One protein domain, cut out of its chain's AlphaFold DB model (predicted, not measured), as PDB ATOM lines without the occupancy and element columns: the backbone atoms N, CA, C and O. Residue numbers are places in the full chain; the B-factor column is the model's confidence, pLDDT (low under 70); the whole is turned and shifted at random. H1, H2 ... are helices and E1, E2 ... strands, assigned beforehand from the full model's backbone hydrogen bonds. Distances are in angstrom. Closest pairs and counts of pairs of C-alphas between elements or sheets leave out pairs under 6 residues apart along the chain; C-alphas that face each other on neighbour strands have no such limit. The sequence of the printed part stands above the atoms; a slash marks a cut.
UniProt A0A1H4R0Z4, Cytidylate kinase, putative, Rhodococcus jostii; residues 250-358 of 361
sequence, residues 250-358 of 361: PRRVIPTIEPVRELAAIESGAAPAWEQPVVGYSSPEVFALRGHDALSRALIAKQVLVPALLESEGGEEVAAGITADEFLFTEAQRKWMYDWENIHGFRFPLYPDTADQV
ATOM      1  N   PRO A 250     118.191 162.495 148.101       96.62
ATOM      2  CA  PRO A 250     117.114 161.679 147.545       96.62
ATOM      3  C   PRO A 250     117.195 161.568 146.012       96.62
ATOM      4  O   PRO A 250     116.647 160.630 145.441       96.62
ATOM      5  N   ARG A 251     117.914 162.477 145.334       95.81
ATOM      6  CA  ARG A 251     118.166 162.420 143.880       95.81
ATOM      7  C   ARG A 251     119.224 161.392 143.484       95.81
ATOM      8  O   ARG A 251     119.336 161.080 142.305       95.81
ATOM      9  N   ARG A 252     119.993 160.876 144.445       95.44
ATOM     10  CA  ARG A 252     120.970 159.801 144.231       95.44
ATOM     11  C   ARG A 252     120.476 158.432 144.651       95.44
ATOM     12  O   ARG A 252     121.117 157.443 144.322       95.44
ATOM     13  N   VAL A 253     119.355 158.363 145.364       96.50
ATOM     14  CA  VAL A 253     118.810 157.080 145.793       96.50
ATOM     15  C   VAL A 253     118.104 156.403 144.620       96.50
ATOM     16  O   VAL A 253     117.139 156.925 144.059       96.50
ATOM     17  N   ILE A 254     118.598 155.224 144.265       95.81
ATOM     18  CA  ILE A 254     118.114 154.399 143.166       95.81
ATOM     19  C   ILE A 254     116.881 153.609 143.619       95.81
ATOM     20  O   ILE A 254     116.935 152.928 144.647       95.81
ATOM     21  N   PRO A 255     115.763 153.654 142.872       95.06
ATOM     22  CA  PRO A 255     114.574 152.884 143.204       95.06
ATOM     23  C   PRO A 255     114.751 151.393 142.876       95.06
ATOM     24  O   PRO A 255     115.186 151.017 141.788       95.06
ATOM     25  N   THR A 256     114.328 150.549 143.809       92.88
ATOM     26  CA  THR A 256     114.260 149.073 143.697       92.88
ATOM     27  C   THR A 256     112.828 148.541 143.583       92.88
ATOM     28  O   THR A 256     112.586 147.348 143.714       92.88
ATOM     29  N   ILE A 257     111.852 149.422 143.357       86.94
ATOM     30  CA  ILE A 257     110.465 149.050 143.057       86.94
ATOM     31  C   ILE A 257     109.923 149.945 141.945       86.94
ATOM     32  O   ILE A 257     110.490 150.997 141.645       86.94
ATOM     33  N   GLU A 258     108.795 149.544 141.356       85.81
ATOM     34  CA  GLU A 258     108.127 150.299 140.297       85.81
ATOM     35  C   GLU A 258     107.559 151.646 140.809       85.81
ATOM     36  O   GLU A 258     106.573 151.645 141.552       85.81
ATOM     37  N   PRO A 259     108.093 152.804 140.365       83.62
ATOM     38  CA  PRO A 259     107.756 154.125 140.915       83.62
ATOM     39  C   PRO A 259     106.287 154.533 140.835       83.62
ATOM     40  O   PRO A 259     105.772 155.230 141.705       83.62
ATOM     41  N   VAL A 260     105.601 154.120 139.767       79.31
ATOM     42  CA  VAL A 260     104.206 154.507 139.512       79.31
ATOM     43  C   VAL A 260     103.276 153.972 140.605       79.31
ATOM     44  O   VAL A 260     102.291 154.624 140.946       79.31
ATOM     45  N   ARG A 261     103.599 152.814 141.195       76.50
ATOM     46  CA  ARG A 261     102.818 152.233 142.297       76.50
ATOM     47  C   ARG A 261     102.907 153.089 143.558       76.50
ATOM     48  O   ARG A 261     101.894 153.301 144.216       76.50
ATOM     49  N   GLU A 262     104.092 153.625 143.838       78.69
ATOM     50  CA  GLU A 262     104.338 154.481 145.001       78.69
ATOM     51  C   GLU A 262     103.599 155.810 144.898       78.69
ATOM     52  O   GLU A 262     102.928 156.219 145.844       78.69
ATOM     53  N   LEU A 263     103.644 156.461 143.731       78.81
ATOM     54  CA  LEU A 263     102.864 157.679 143.511       78.81
ATOM     55  C   LEU A 263     101.371 157.447 143.740       78.81
ATOM     56  O   LEU A 263     100.735 158.229 144.441       78.81
ATOM     57  N   ALA A 264     100.820 156.360 143.197       79.06
ATOM     58  CA  ALA A 264      99.411 156.031 143.385       79.06
ATOM     59  C   ALA A 264      99.073 155.790 144.870       79.06
ATOM     60  O   ALA A 264      98.005 156.190 145.342       79.06
ATOM     61  N   ALA A 265      99.981 155.174 145.637       77.31
ATOM     62  CA  ALA A 265      99.827 154.990 147.080       77.31
ATOM     63  C   ALA A 265      99.871 156.324 147.852       77.31
ATOM     64  O   ALA A 265      99.075 156.525 148.773       77.31
ATOM     65  N   ILE A 266     100.744 157.255 147.455       80.19
ATOM     66  CA  ILE A 266     100.808 158.609 148.024       80.19
ATOM     67  C   ILE A 266      99.520 159.385 147.720       80.19
ATOM     68  O   ILE A 266      98.915 159.950 148.629       80.19
ATOM     69  N   GLU A 267      99.080 159.398 146.461       82.19
ATOM     70  CA  GLU A 267      97.890 160.134 146.010       82.19
ATOM     71  C   GLU A 267      96.598 159.609 146.646       82.19
ATOM     72  O   GLU A 267      95.716 160.390 147.003       82.19
ATOM     73  N   SER A 268      96.493 158.290 146.833       82.06
ATOM     74  CA  SER A 268      95.347 157.658 147.500       82.06
ATOM     75  C   SER A 268      95.360 157.797 149.027       82.06
ATOM     76  O   SER A 268      94.388 157.414 149.679       82.06
ATOM     77  N   GLY A 269      96.438 158.333 149.613       77.69
ATOM     78  CA  GLY A 269      96.620 158.409 151.064       77.69
ATOM     79  C   GLY A 269      96.836 157.047 151.734       77.69
ATOM     80  O   GLY A 269      96.730 156.951 152.954       77.69
ATOM     81  N   ALA A 270      97.117 156.000 150.952       75.25
ATOM     82  CA  ALA A 270      97.403 154.652 151.439       75.25
ATOM     83  C   ALA A 270      98.864 154.477 151.893       75.25
ATOM     84  O   ALA A 270      99.183 153.490 152.555       75.25
ATOM     85  N   ALA A 271      99.747 155.419 151.541       69.56
ATOM     86  CA  ALA A 271     101.135 155.424 151.985       69.56
ATOM     87  C   ALA A 271     101.237 155.608 153.516       69.56
ATOM     88  O   ALA A 271     100.508 156.430 154.086       69.56
ATOM     89  N   PRO A 272     102.139 154.877 154.197       65.75
ATOM     90  CA  PRO A 272     102.311 154.992 155.638       65.75
ATOM     91  C   PRO A 272     102.690 156.420 156.073       65.75
ATOM     92  O   PRO A 272     103.308 157.214 155.346       65.75
ATOM     93  N   ALA A 273     102.305 156.766 157.307       65.44
ATOM     94  CA  ALA A 273     102.778 157.986 157.951       65.44
ATOM     95  C   ALA A 273     104.316 157.957 157.997       65.44
ATOM     96  O   ALA A 273     104.884 156.918 158.298       65.44
ATOM     97  N   TRP A 274     104.948 159.087 157.656       62.75
ATOM     98  CA  TRP A 274     106.390 159.254 157.404       62.75
ATOM     99  C   TRP A 274     107.302 158.214 158.085       62.75
ATOM    100  O   TRP A 274     107.518 158.277 159.296       62.75
ATOM    101  N   GLU A 275     107.873 157.310 157.286       77.44
ATOM    102  CA  GLU A 275     108.946 156.406 157.701       77.44
ATOM    103  C   GLU A 275     110.290 156.921 157.179       77.44
ATOM    104  O   GLU A 275     110.389 157.447 156.068       77.44
ATOM    105  N   GLN A 276     111.339 156.790 157.990       89.62
ATOM    106  CA  GLN A 276     112.696 157.100 157.552       89.62
ATOM    107  C   GLN A 276     113.101 156.099 156.455       89.62
ATOM    108  O   GLN A 276     113.041 154.893 156.712       89.62
ATOM    109  N   PRO A 277     113.530 156.558 155.262       95.19
ATOM    110  CA  PRO A 277     113.963 155.665 154.196       95.19
ATOM    111  C   PRO A 277     115.043 154.700 154.670       95.19
ATOM    112  O   PRO A 277     115.987 155.095 155.361       95.19
ATOM    113  N   VAL A 278     114.919 153.445 154.256       96.62
ATOM    114  CA  VAL A 278     115.927 152.417 154.502       96.62
ATOM    115  C   VAL A 278     116.658 152.165 153.201       96.62
ATOM    116  O   VAL A 278     116.023 151.935 152.173       96.62
ATOM    117  N   VAL A 279     117.983 152.235 153.239       98.00
ATOM    118  CA  VAL A 279     118.834 152.166 152.056       98.00
ATOM    119  C   VAL A 279     119.892 151.079 152.182       98.00
ATOM    120  O   VAL A 279     120.359 150.762 153.278       98.00
ATOM    121  N   GLY A 280     120.276 150.535 151.033       97.88
ATOM    122  CA  GLY A 280     121.499 149.763 150.859       97.88
ATOM    123  C   GLY A 280     122.564 150.605 150.160       97.88
ATOM    124  O   GLY A 280     122.235 151.505 149.383       97.88
ATOM    125  N   TYR A 281     123.836 150.323 150.434       97.56
ATOM    126  CA  TYR A 281     124.961 151.036 149.828       97.56
ATOM    127  C   TYR A 281     125.929 150.085 149.127       97.56
ATOM    128  O   TYR A 281     126.553 149.232 149.758       97.56
ATOM    129  N   SER A 282     126.106 150.281 147.824       94.81
ATOM    130  CA  SER A 282     127.153 149.625 147.043       94.81
ATOM    131  C   SER A 282     127.979 150.700 146.364       94.81
ATOM    132  O   SER A 282     127.582 151.241 145.337       94.81
ATOM    133  N   SER A 283     129.102 151.064 146.989       91.94
ATOM    134  CA  SER A 283     129.896 152.235 146.606       91.94
ATOM    135  C   SER A 283     130.128 152.325 145.088       91.94
ATOM    136  O   SER A 283     130.745 151.417 144.526       91.94
ATOM    137  N   PRO A 284     129.752 153.440 144.433       92.50
ATOM    138  CA  PRO A 284     129.298 154.711 145.019       92.50
ATOM    139  C   PRO A 284     127.768 154.862 145.147       92.50
ATOM    140  O   PRO A 284     127.294 155.934 145.533       92.50
ATOM    141  N   GLU A 285     127.004 153.837 144.786       95.44
ATOM    142  CA  GLU A 285     125.556 153.877 144.611       95.44
ATOM    143  C   GLU A 285     124.774 153.640 145.905       95.44
ATOM    144  O   GLU A 285     125.139 152.831 146.762       95.44
ATOM    145  N   VAL A 286     123.648 154.345 146.020       96.94
ATOM    146  CA  VAL A 286     122.703 154.234 147.137       96.94
ATOM    147  C   VAL A 286     121.381 153.722 146.583       96.94
ATOM    148  O   VAL A 286     120.840 154.308 145.652       96.94
ATOM    149  N   PHE A 287     120.823 152.670 147.168       97.06
ATOM    150  CA  PHE A 287     119.579 152.052 146.714       97.06
ATOM    151  C   PHE A 287     118.519 152.156 147.801       97.06
ATOM    152  O   PHE A 287     118.800 151.883 148.966       97.06
ATOM    153  N   ALA A 288     117.293 152.511 147.438       96.50
ATOM    154  CA  ALA A 288     116.162 152.416 148.349       96.50
ATOM    155  C   ALA A 288     115.833 150.940 148.572       96.50
ATOM    156  O   ALA A 288     115.679 150.206 147.610       96.50
ATOM    157  N   LEU A 289     115.699 150.496 149.814       94.12
ATOM    158  CA  LEU A 289     115.183 149.168 150.161       94.12
ATOM    159  C   LEU A 289     113.748 149.268 150.678       94.12
ATOM    160  O   LEU A 289     112.920 148.408 150.384       94.12
ATOM    161  N   ARG A 290     113.449 150.338 151.427       92.31
ATOM    162  CA  ARG A 290     112.108 150.716 151.897       92.31
ATOM    163  C   ARG A 290     111.976 152.240 151.970       92.31
ATOM    164  O   ARG A 290     112.980 152.952 152.037       92.31
ATOM    165  N   GLY A 291     110.740 152.736 152.025       91.88
ATOM    166  CA  GLY A 291     110.444 154.168 152.156       91.88
ATOM    167  C   GLY A 291     110.586 154.949 150.847       91.88
ATOM    168  O   GLY A 291     111.002 156.111 150.853       91.88
ATOM    169  N   HIS A 292     110.283 154.322 149.706       92.88
ATOM    170  CA  HIS A 292     110.272 154.989 148.400       92.88
ATOM    171  C   HIS A 292     109.240 156.119 148.360       92.88
ATOM    172  O   HIS A 292     109.529 157.179 147.815       92.88
ATOM    173  N   ASP A 293     108.088 155.965 149.007       89.62
ATOM    174  CA  ASP A 293     107.105 157.030 149.194       89.62
ATOM    175  C   ASP A 293     107.685 158.255 149.937       89.62
ATOM    176  O   ASP A 293     107.436 159.405 149.564       89.62
ATOM    177  N   ALA A 294     108.489 158.030 150.979       91.62
ATOM    178  CA  ALA A 294     109.161 159.081 151.734       91.62
ATOM    179  C   ALA A 294     110.211 159.799 150.870       91.62
ATOM    180  O   ALA A 294     110.260 161.031 150.851       91.62
ATOM    181  N   LEU A 295     110.985 159.049 150.080       94.00
ATOM    182  CA  LEU A 295     111.922 159.609 149.099       94.00
ATOM    183  C   LEU A 295     111.201 160.398 147.997       94.00
ATOM    184  O   LEU A 295     111.634 161.494 147.644       94.00
ATOM    185  N   SER A 296     110.078 159.890 147.492       93.19
ATOM    186  CA  SER A 296     109.265 160.572 146.482       93.19
ATOM    187  C   SER A 296     108.713 161.893 147.021       93.19
ATOM    188  O   SER A 296     108.879 162.944 146.399       93.19
ATOM    189  N   ARG A 297     108.158 161.888 148.242       90.50
ATOM    190  CA  ARG A 297     107.721 163.110 148.936       90.50
ATOM    191  C   ARG A 297     108.865 164.105 149.119       90.50
ATOM    192  O   ARG A 297     108.663 165.296 148.887       90.50
ATOM    193  N   ALA A 298     110.056 163.635 149.490       93.50
ATOM    194  CA  ALA A 298     111.241 164.476 149.624       93.50
ATOM    195  C   ALA A 298     111.635 165.139 148.295       93.50
ATOM    196  O   ALA A 298     111.892 166.344 148.262       93.50
ATOM    197  N   LEU A 299     111.609 164.388 147.191       94.38
ATOM    198  CA  LEU A 299     111.882 164.897 145.843       94.38
ATOM    199  C   LEU A 299     110.843 165.934 145.398       94.38
ATOM    200  O   LEU A 299     111.217 167.012 144.931       94.38
ATOM    201  N   ILE A 300     109.552 165.660 145.607       91.44
ATOM    202  CA  ILE A 300     108.454 166.599 145.324       91.44
ATOM    203  C   ILE A 300     108.620 167.885 146.148       91.44
ATOM    204  O   ILE A 300     108.477 168.993 145.627       91.44
ATOM    205  N   ALA A 301     108.981 167.748 147.426       92.81
ATOM    206  CA  ALA A 301     109.263 168.860 148.329       92.81
ATOM    207  C   ALA A 301     110.618 169.545 148.063       92.81
ATOM    208  O   ALA A 301     110.939 170.530 148.731       92.81
ATOM    209  N   LYS A 302     111.403 169.055 147.092       94.88
ATOM    210  CA  LYS A 302     112.743 169.549 146.737       94.88
ATOM    211  C   LYS A 302     113.710 169.566 147.924       94.88
ATOM    212  O   LYS A 302     114.538 170.470 148.048       94.88
ATOM    213  N   GLN A 303     113.591 168.581 148.808       95.50
ATOM    214  CA  GLN A 303     114.556 168.365 149.878       95.50
ATOM    215  C   GLN A 303     115.892 167.922 149.277       95.50
ATOM    216  O   GLN A 303     115.943 167.077 148.387       95.50
ATOM    217  N   VAL A 304     116.973 168.525 149.766       96.94
ATOM    218  CA  VAL A 304     118.335 168.272 149.272       96.94
ATOM    219  C   VAL A 304     118.985 167.101 150.005       96.94
ATOM    220  O   VAL A 304     119.735 166.338 149.406       96.94
ATOM    221  N   LEU A 305     118.667 166.947 151.291       97.75
ATOM    222  CA  LEU A 305     119.120 165.858 152.142       97.75
ATOM    223  C   LEU A 305     117.931 165.276 152.895       97.75
ATOM    224  O   LEU A 305     117.041 166.014 153.324       97.75
ATOM    225  N   VAL A 306     117.950 163.961 153.093       96.62
ATOM    226  CA  VAL A 306     117.013 163.246 153.961       96.62
ATOM    227  C   VAL A 306     117.773 162.354 154.941       96.62
ATOM    228  O   VAL A 306     118.802 161.778 154.573       96.62
ATOM    229  N   PRO A 307     117.300 162.211 156.192       96.75
ATOM    230  CA  PRO A 307     117.790 161.154 157.065       96.75
ATOM    231  C   PRO A 307     117.462 159.789 156.446       96.75
ATOM    232  O   PRO A 307     116.341 159.575 155.996       96.75
ATOM    233  N   ALA A 308     118.413 158.858 156.458       97.25
ATOM    234  CA  ALA A 308     118.212 157.491 155.977       97.25
ATOM    235  C   ALA A 308     118.842 156.476 156.943       97.25
ATOM    236  O   ALA A 308     119.758 156.818 157.692       97.25
ATOM    237  N   LEU A 309     118.324 155.250 156.954       97.06
ATOM    238  CA  LEU A 309     118.878 154.126 157.706       97.06
ATOM    239  C   LEU A 309     119.652 153.221 156.755       97.06
ATOM    240  O   LEU A 309     119.105 152.786 155.747       97.06
ATOM    241  N   LEU A 310     120.906 152.923 157.083       97.75
ATOM    242  CA  LEU A 310     121.709 151.970 156.324       97.75
ATOM    243  C   LEU A 310     121.436 150.545 156.818       97.75
ATOM    244  O   LEU A 310     121.805 150.192 157.944       97.75
ATOM    245  N   GLU A 311     120.815 149.724 155.977       96.62
ATOM    246  CA  GLU A 311     120.512 148.328 156.312       96.62
ATOM    247  C   GLU A 311     121.631 147.380 155.894       96.62
ATOM    248  O   GLU A 311     122.078 146.580 156.714       96.62
ATOM    249  N   SER A 312     122.152 147.522 154.678       96.38
ATOM    250  CA  SER A 312     123.222 146.670 154.160       96.38
ATOM    251  C   SER A 312     124.229 147.462 153.335       96.38
ATOM    252  O   SER A 312     123.886 148.459 152.692       96.38
ATOM    253  N   GLU A 313     125.489 147.034 153.350       97.38
ATOM    254  CA  GLU A 313     126.512 147.617 152.485       97.38
ATOM    255  C   GLU A 313     127.554 146.615 151.977       97.38
ATOM    256  O   GLU A 313     127.910 145.649 152.655       97.38
ATOM    257  N   GLY A 314     128.098 146.874 150.785       93.81
ATOM    258  CA  GLY A 314     129.269 146.177 150.253       93.81
ATOM    259  C   GLY A 314     129.140 144.648 150.215       93.81
ATOM    260  O   GLY A 314     128.107 144.069 149.892       93.81
ATOM    261  N   GLY A 315     130.201 143.967 150.645       93.31
ATOM    262  CA  GLY A 315     130.232 142.506 150.774       93.31
ATOM    263  C   GLY A 315     129.559 141.936 152.032       93.31
ATOM    264  O   GLY A 315     129.958 140.861 152.462       93.31
ATOM    265  N   GLU A 316     128.655 142.662 152.704       95.12
ATOM    266  CA  GLU A 316     127.847 142.064 153.787       95.12
ATOM    267  C   GLU A 316     126.926 140.986 153.218       95.12
ATOM    268  O   GLU A 316     126.292 141.204 152.193       95.12
ATOM    269  N   GLU A 317     126.835 139.832 153.872       95.06
ATOM    270  CA  GLU A 317     125.910 138.775 153.461       95.06
ATOM    271  C   GLU A 317     124.484 139.136 153.901       95.06
ATOM    272  O   GLU A 317     124.226 139.328 155.091       95.06
ATOM    273  N   VAL A 318     123.562 139.252 152.941       93.50
ATOM    274  CA  VAL A 318     122.150 139.620 153.185       93.50
ATOM    275  C   VAL A 318     121.205 138.424 153.075       93.50
ATOM    276  O   VAL A 318     120.112 138.428 153.640       93.50
ATOM    277  N   ALA A 319     121.638 137.379 152.375       89.31
ATOM    278  CA  ALA A 319     121.006 136.070 152.304       89.31
ATOM    279  C   ALA A 319     122.094 135.017 152.058       89.31
ATOM    280  O   ALA A 319     123.208 135.372 151.692       89.31
ATOM    281  N   ALA A 320     121.775 133.734 152.242       92.25
ATOM    282  CA  ALA A 320     122.753 132.651 152.141       92.25
ATOM    283  C   ALA A 320     123.538 132.695 150.813       92.25
ATOM    284  O   ALA A 320     122.985 132.403 149.752       92.25
ATOM    285  N   GLY A 321     124.823 133.049 150.896       92.25
ATOM    286  CA  GLY A 321     125.732 133.178 149.756       92.25
ATOM    287  C   GLY A 321     125.494 134.390 148.847       92.25
ATOM    288  O   GLY A 321     126.044 134.403 147.752       92.25
ATOM    289  N   ILE A 322     124.690 135.372 149.266       93.44
ATOM    290  CA  ILE A 322     124.375 136.585 148.499       93.44
ATOM    291  C   ILE A 322     124.845 137.809 149.284       93.44
ATOM    292  O   ILE A 322     124.383 138.075 150.399       93.44
ATOM    293  N   THR A 323     125.750 138.572 148.681       96.25
ATOM    294  CA  THR A 323     126.246 139.836 149.236       96.25
ATOM    295  C   THR A 323     125.278 140.995 148.992       96.25
ATOM    296  O   THR A 323     124.438 140.944 148.094       96.25
ATOM    297  N   ALA A 324     125.398 142.074 149.770       94.69
ATOM    298  CA  ALA A 324     124.618 143.287 149.566       94.69
ATOM    299  C   ALA A 324     124.895 143.880 148.178       94.69
ATOM    300  O   ALA A 324     123.947 144.215 147.482       94.69
ATOM    301  N   ASP A 325     126.156 143.929 147.736       93.56
ATOM    302  CA  ASP A 325     126.511 144.349 146.374       93.56
ATOM    303  C   ASP A 325     125.709 143.560 145.317       93.56
ATOM    304  O   ASP A 325     125.005 144.153 144.503       93.56
ATOM    305  N   GLU A 326     125.734 142.224 145.367       92.44
ATOM    306  CA  GLU A 326     125.000 141.371 144.417       92.44
ATOM    307  C   GLU A 326     123.482 141.580 144.478       92.44
ATOM    308  O   GLU A 326     122.820 141.686 143.441       92.44
ATOM    309  N   PHE A 327     122.925 141.656 145.686       92.56
ATOM    310  CA  PHE A 327     121.496 141.862 145.894       92.56
ATOM    311  C   PHE A 327     121.034 143.210 145.325       92.56
ATOM    312  O   PHE A 327     120.098 143.263 144.529       92.56
ATOM    313  N   LEU A 328     121.725 144.301 145.661       93.12
ATOM    314  CA  LEU A 328     121.310 145.661 145.309       93.12
ATOM    315  C   LEU A 328     121.294 145.901 143.790       93.12
ATOM    316  O   LEU A 328     120.340 146.487 143.273       93.12
ATOM    317  N   PHE A 329     122.293 145.400 143.053       90.19
ATOM    318  CA  PHE A 329     122.318 145.512 141.584       90.19
ATOM    319  C   PHE A 329     121.328 144.577 140.873       90.19
ATOM    320  O   PHE A 329     121.016 144.804 139.698       90.19
ATOM    321  N   THR A 330     120.829 143.546 141.562       87.94
ATOM    322  CA  THR A 330     119.789 142.645 141.044       87.94
ATOM    323  C   THR A 330     118.391 143.236 141.223       87.94
ATOM    324  O   THR A 330     117.553 143.110 140.332       87.94
ATOM    325  N   GLU A 331     118.148 143.916 142.344       86.50
ATOM    326  CA  GLU A 331     116.852 144.532 142.644       86.50
ATOM    327  C   GLU A 331     116.593 145.803 141.826       86.50
ATOM    328  O   GLU A 331     115.450 146.149 141.554       86.50
ATOM    329  N   ALA A 332     117.627 146.529 141.401       87.62
ATOM    330  CA  ALA A 332     117.438 147.737 140.605       87.62
ATOM    331  C   ALA A 332     117.149 147.425 139.125       87.62
ATOM    332  O   ALA A 332     117.841 146.635 138.486       87.62
ATOM    333  N   GLN A 333     116.164 148.120 138.543       90.19
ATOM    334  CA  GLN A 333     115.857 148.037 137.110       90.19
ATOM    335  C   GLN A 333     115.998 149.393 136.432       90.19
ATOM    336  O   GLN A 333     115.513 150.416 136.929       90.19
ATOM    337  N   ARG A 334     116.556 149.401 135.219       90.44
ATOM    338  CA  ARG A 334     116.744 150.641 134.459       90.44
ATOM    339  C   ARG A 334     115.426 151.333 134.113       90.44
ATOM    340  O   ARG A 334     115.345 152.559 134.143       90.44
ATOM    341  N   LYS A 335     114.368 150.557 133.838       92.06
ATOM    342  CA  LYS A 335     113.013 151.096 133.626       92.06
ATOM    343  C   LYS A 335     112.560 151.936 134.823       92.06
ATOM    344  O   LYS A 335     112.040 153.029 134.633       92.06
ATOM    345  N   TRP A 336     112.769 151.440 136.041       93.50
ATOM    346  CA  TRP A 336     112.336 152.128 137.255       93.50
ATOM    347  C   TRP A 336     113.115 153.414 137.484       93.50
ATOM    348  O   TRP A 336     112.521 154.405 137.887       93.50
ATOM    349  N   MET A 337     114.403 153.456 137.143       93.94
ATOM    350  CA  MET A 337     115.172 154.703 137.170       93.94
ATOM    351  C   MET A 337     114.578 155.745 136.210       93.94
ATOM    352  O   MET A 337     114.357 156.882 136.614       93.94
ATOM    353  N   TYR A 338     114.245 155.362 134.971       93.69
ATOM    354  CA  TYR A 338     113.623 156.282 134.009       93.69
ATOM    355  C   TYR A 338     112.246 156.772 134.454       93.69
ATOM    356  O   TYR A 338     111.940 157.958 134.315       93.69
ATOM    357  N   ASP A 339     111.415 155.884 134.999       93.69
ATOM    358  CA  ASP A 339     110.112 156.260 135.549       93.69
ATOM    359  C   ASP A 339     110.293 157.246 136.714       93.69
ATOM    360  O   ASP A 339     109.633 158.283 136.761       93.69
ATOM    361  N   TRP A 340     111.247 156.976 137.607       94.44
ATOM    362  CA  TRP A 340     111.569 157.816 138.761       94.44
ATOM    363  C   TRP A 340     112.043 159.214 138.359       94.44
ATOM    364  O   TRP A 340     111.574 160.211 138.906       94.44
ATOM    365  N   GLU A 341     112.918 159.300 137.363       94.69
ATOM    366  CA  GLU A 341     113.367 160.553 136.762       94.69
ATOM    367  C   GLU A 341     112.224 161.351 136.130       94.69
ATOM    368  O   GLU A 341     112.120 162.562 136.335       94.69
ATOM    369  N   ASN A 342     111.361 160.679 135.361       94.38
ATOM    370  CA  ASN A 342     110.240 161.316 134.672       94.38
ATOM    371  C   ASN A 342     109.216 161.871 135.665       94.38
ATOM    372  O   ASN A 342     108.712 162.975 135.468       94.38
ATOM    373  N   ILE A 343     108.944 161.129 136.739       93.44
ATOM    374  CA  ILE A 343     108.035 161.536 137.813       93.44
ATOM    375  C   ILE A 343     108.563 162.769 138.550       93.44
ATOM    376  O   ILE A 343     107.821 163.722 138.784       93.44
ATOM    377  N   HIS A 344     109.840 162.755 138.933       94.94
ATOM    378  CA  HIS A 344     110.401 163.765 139.834       94.94
ATOM    379  C   HIS A 344     111.119 164.912 139.109       94.94
ATOM    380  O   HIS A 344     111.526 165.883 139.745       94.94
ATOM    381  N   GLY A 345     111.278 164.829 137.787       94.31
ATOM    382  CA  GLY A 345     111.844 165.897 136.967       94.31
ATOM    383  C   GLY A 345     113.353 166.082 137.137       94.31
ATOM    384  O   GLY A 345     113.831 167.215 137.187       94.31
ATOM    385  N   PHE A 346     114.117 164.991 137.218       94.62
ATOM    386  CA  PHE A 346     115.584 165.029 137.224       94.62
ATOM    387  C   PHE A 346     116.179 163.907 136.366       94.62
ATOM    388  O   PHE A 346     115.440 163.088 135.836       94.62
ATOM    389  N   ARG A 347     117.506 163.882 136.199       93.50
ATOM    390  CA  ARG A 347     118.234 162.767 135.576       93.50
ATOM    391  C   ARG A 347     119.374 162.310 136.477       93.50
ATOM    392  O   ARG A 347     120.037 163.162 137.074       93.50
ATOM    393  N   PHE A 348     119.582 161.001 136.565       92.25
ATOM    394  CA  PHE A 348     120.787 160.421 137.137       92.25
ATOM    395  C   PHE A 348     121.976 160.760 136.221       92.25
ATOM    396  O   PHE A 348     121.850 160.630 135.000       92.25
ATOM    397  N   PRO A 349     123.120 161.222 136.763       86.50
ATOM    398  CA  PRO A 349     124.293 161.531 135.943       86.50
ATOM    399  C   PRO A 349     124.851 160.297 135.227       86.50
ATOM    400  O   PRO A 349     125.251 160.372 134.067       86.50
ATOM    401  N   LEU A 350     124.836 159.157 135.920       84.44
ATOM    402  CA  LEU A 350     125.213 157.847 135.413       84.44
ATOM    403  C   LEU A 350     124.232 156.802 135.947       84.44
ATOM    404  O   LEU A 350     123.679 156.953 137.034       84.44
ATOM    405  N   TYR A 351     124.019 155.749 135.163       85.75
ATOM    406  CA  TYR A 351     123.215 154.602 135.575       85.75
ATOM    407  C   TYR A 351     124.151 153.453 135.927       85.75
ATOM    408  O   TYR A 351     125.056 153.184 135.128       85.75
ATOM    409  N   PRO A 352     123.918 152.733 137.033       82.31
ATOM    410  CA  PRO A 352     124.679 151.528 137.303       82.31
ATOM    411  C   PRO A 352     124.418 150.438 136.258       82.31
ATOM    412  O   PRO A 352     123.371 150.394 135.597       82.31
ATOM    413  N   ASP A 353     125.380 149.526 136.144       74.38
ATOM    414  CA  ASP A 353     125.254 148.304 135.356       74.38
ATOM    415  C   ASP A 353     124.386 147.294 136.128       74.38
ATOM    416  O   ASP A 353     124.870 146.514 136.944       74.38
ATOM    417  N   THR A 354     123.073 147.348 135.907       72.31
ATOM    418  CA  THR A 354     122.074 146.476 136.546       72.31
ATOM    419  C   THR A 354     121.930 145.118 135.851       72.31
ATOM    420  O   THR A 354     122.248 144.956 134.668       72.31
ATOM    421  N   ALA A 355     121.414 144.120 136.579       61.59
ATOM    422  CA  ALA A 355     121.295 142.738 136.099       61.59
ATOM    423  C   ALA A 355     120.461 142.583 134.805       61.59
ATOM    424  O   ALA A 355     120.748 141.709 133.982       61.59
ATOM    425  N   ASP A 356     119.486 143.467 134.561       62.75
ATOM    426  CA  ASP A 356     118.669 143.511 133.336       62.75
ATOM    427  C   ASP A 356     119.474 143.827 132.055       62.75
ATOM    428  O   ASP A 356     118.961 143.665 130.941       62.75
ATOM    429  N   GLN A 357     120.746 144.220 132.187       53.69
ATOM    430  CA  GLN A 357     121.677 144.403 131.073       53.69
ATOM    431  C   GLN A 357     122.579 143.195 130.805       53.69
ATOM    432  O   GLN A 357     122.969 142.971 129.657       53.69
ATOM    433  N   VAL A 358     122.899 142.401 131.830       51.53
ATOM    434  CA  VAL A 358     123.842 141.274 131.712       51.53
ATOM    435  C   VAL A 358     123.247 140.137 130.869       51.53
ATOM    436  O   VAL A 358     123.974 139.445 130.168       51.53
TER     437      VAL A 358
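This is residues 250 to 358 of the 361 residues of the protein "Cytidylate kinase, putative" of Rhodococcus jostii (UniProt A0A1H4R0Z4). A small, strongly twisted sheet of three strands, E2 E1 E3, has H3 packed over one face, while H1, with H2 and H4 packed on it, makes a group of helices away from H3. E2 runs through the middle, with residues 253 to 254 paired beside it; E4 and H5 lie far out. The printed part has 109 residues, with named elements in the order H1 E1 E2 H2 E3 E4 H3 H4 H5, and the class is mixed, helices and strands. The sheet is mixed; the whole is compact, radius of gyration of the C-alphas 13.5 A, spans 39 by 26 by 23 A.

E1, residues 278 to 282, and E2, residues 285 to 290, form an antiparallel hairpin, with N 280 and O 287 2.9 A apart. E3, residues 306 to 313, is parallel to E1, with N 279 and O 309 2.8 A apart, within hydrogen-bond range. H3, residues 324 to 331, is on the sheet at a height of 8.6 A; its closest C-alpha pair with E1 is Ser 282 and Asp 325, 5.4 A. H2, residues 292 to 300, only grazes the sheet. H1, residues 259 to 267, touches H2, about perpendicular at 77 degrees, closest C-alphas Glu 262 and Asp 293, 5.6 A. H1 also touches H4, residues 334 to 344, closest C-alphas Pro 259 and Trp 340, 5.7 A. H5, residues 355 to 358, only just touches H3, with 3 pairs of C-alphas within 8 A, the closest Thr 330 and Ala 355, 5.2 A. E4, residues 317 to 319, pairs with no named strand. In H1, H2, H3 and H4 every O i to N i+4 pair is within hydrogen-bond range; H5 is too short for one.

H1 begins at C-alpha 259 (107.756, 154.125, 140.915). E3 spans 18.3 A and bends by 54 degrees at residue 309; H4 spans 15.5 A. H5 ends at C-alpha 358 (123.842, 141.274, 131.712).

The C-alphas farthest apart, Ala 301 and Gly 321, are 39.3 A apart. The printed part has no cut and no long link. Residues 271 to 274 and 355 to 358 have pLDDT under 70.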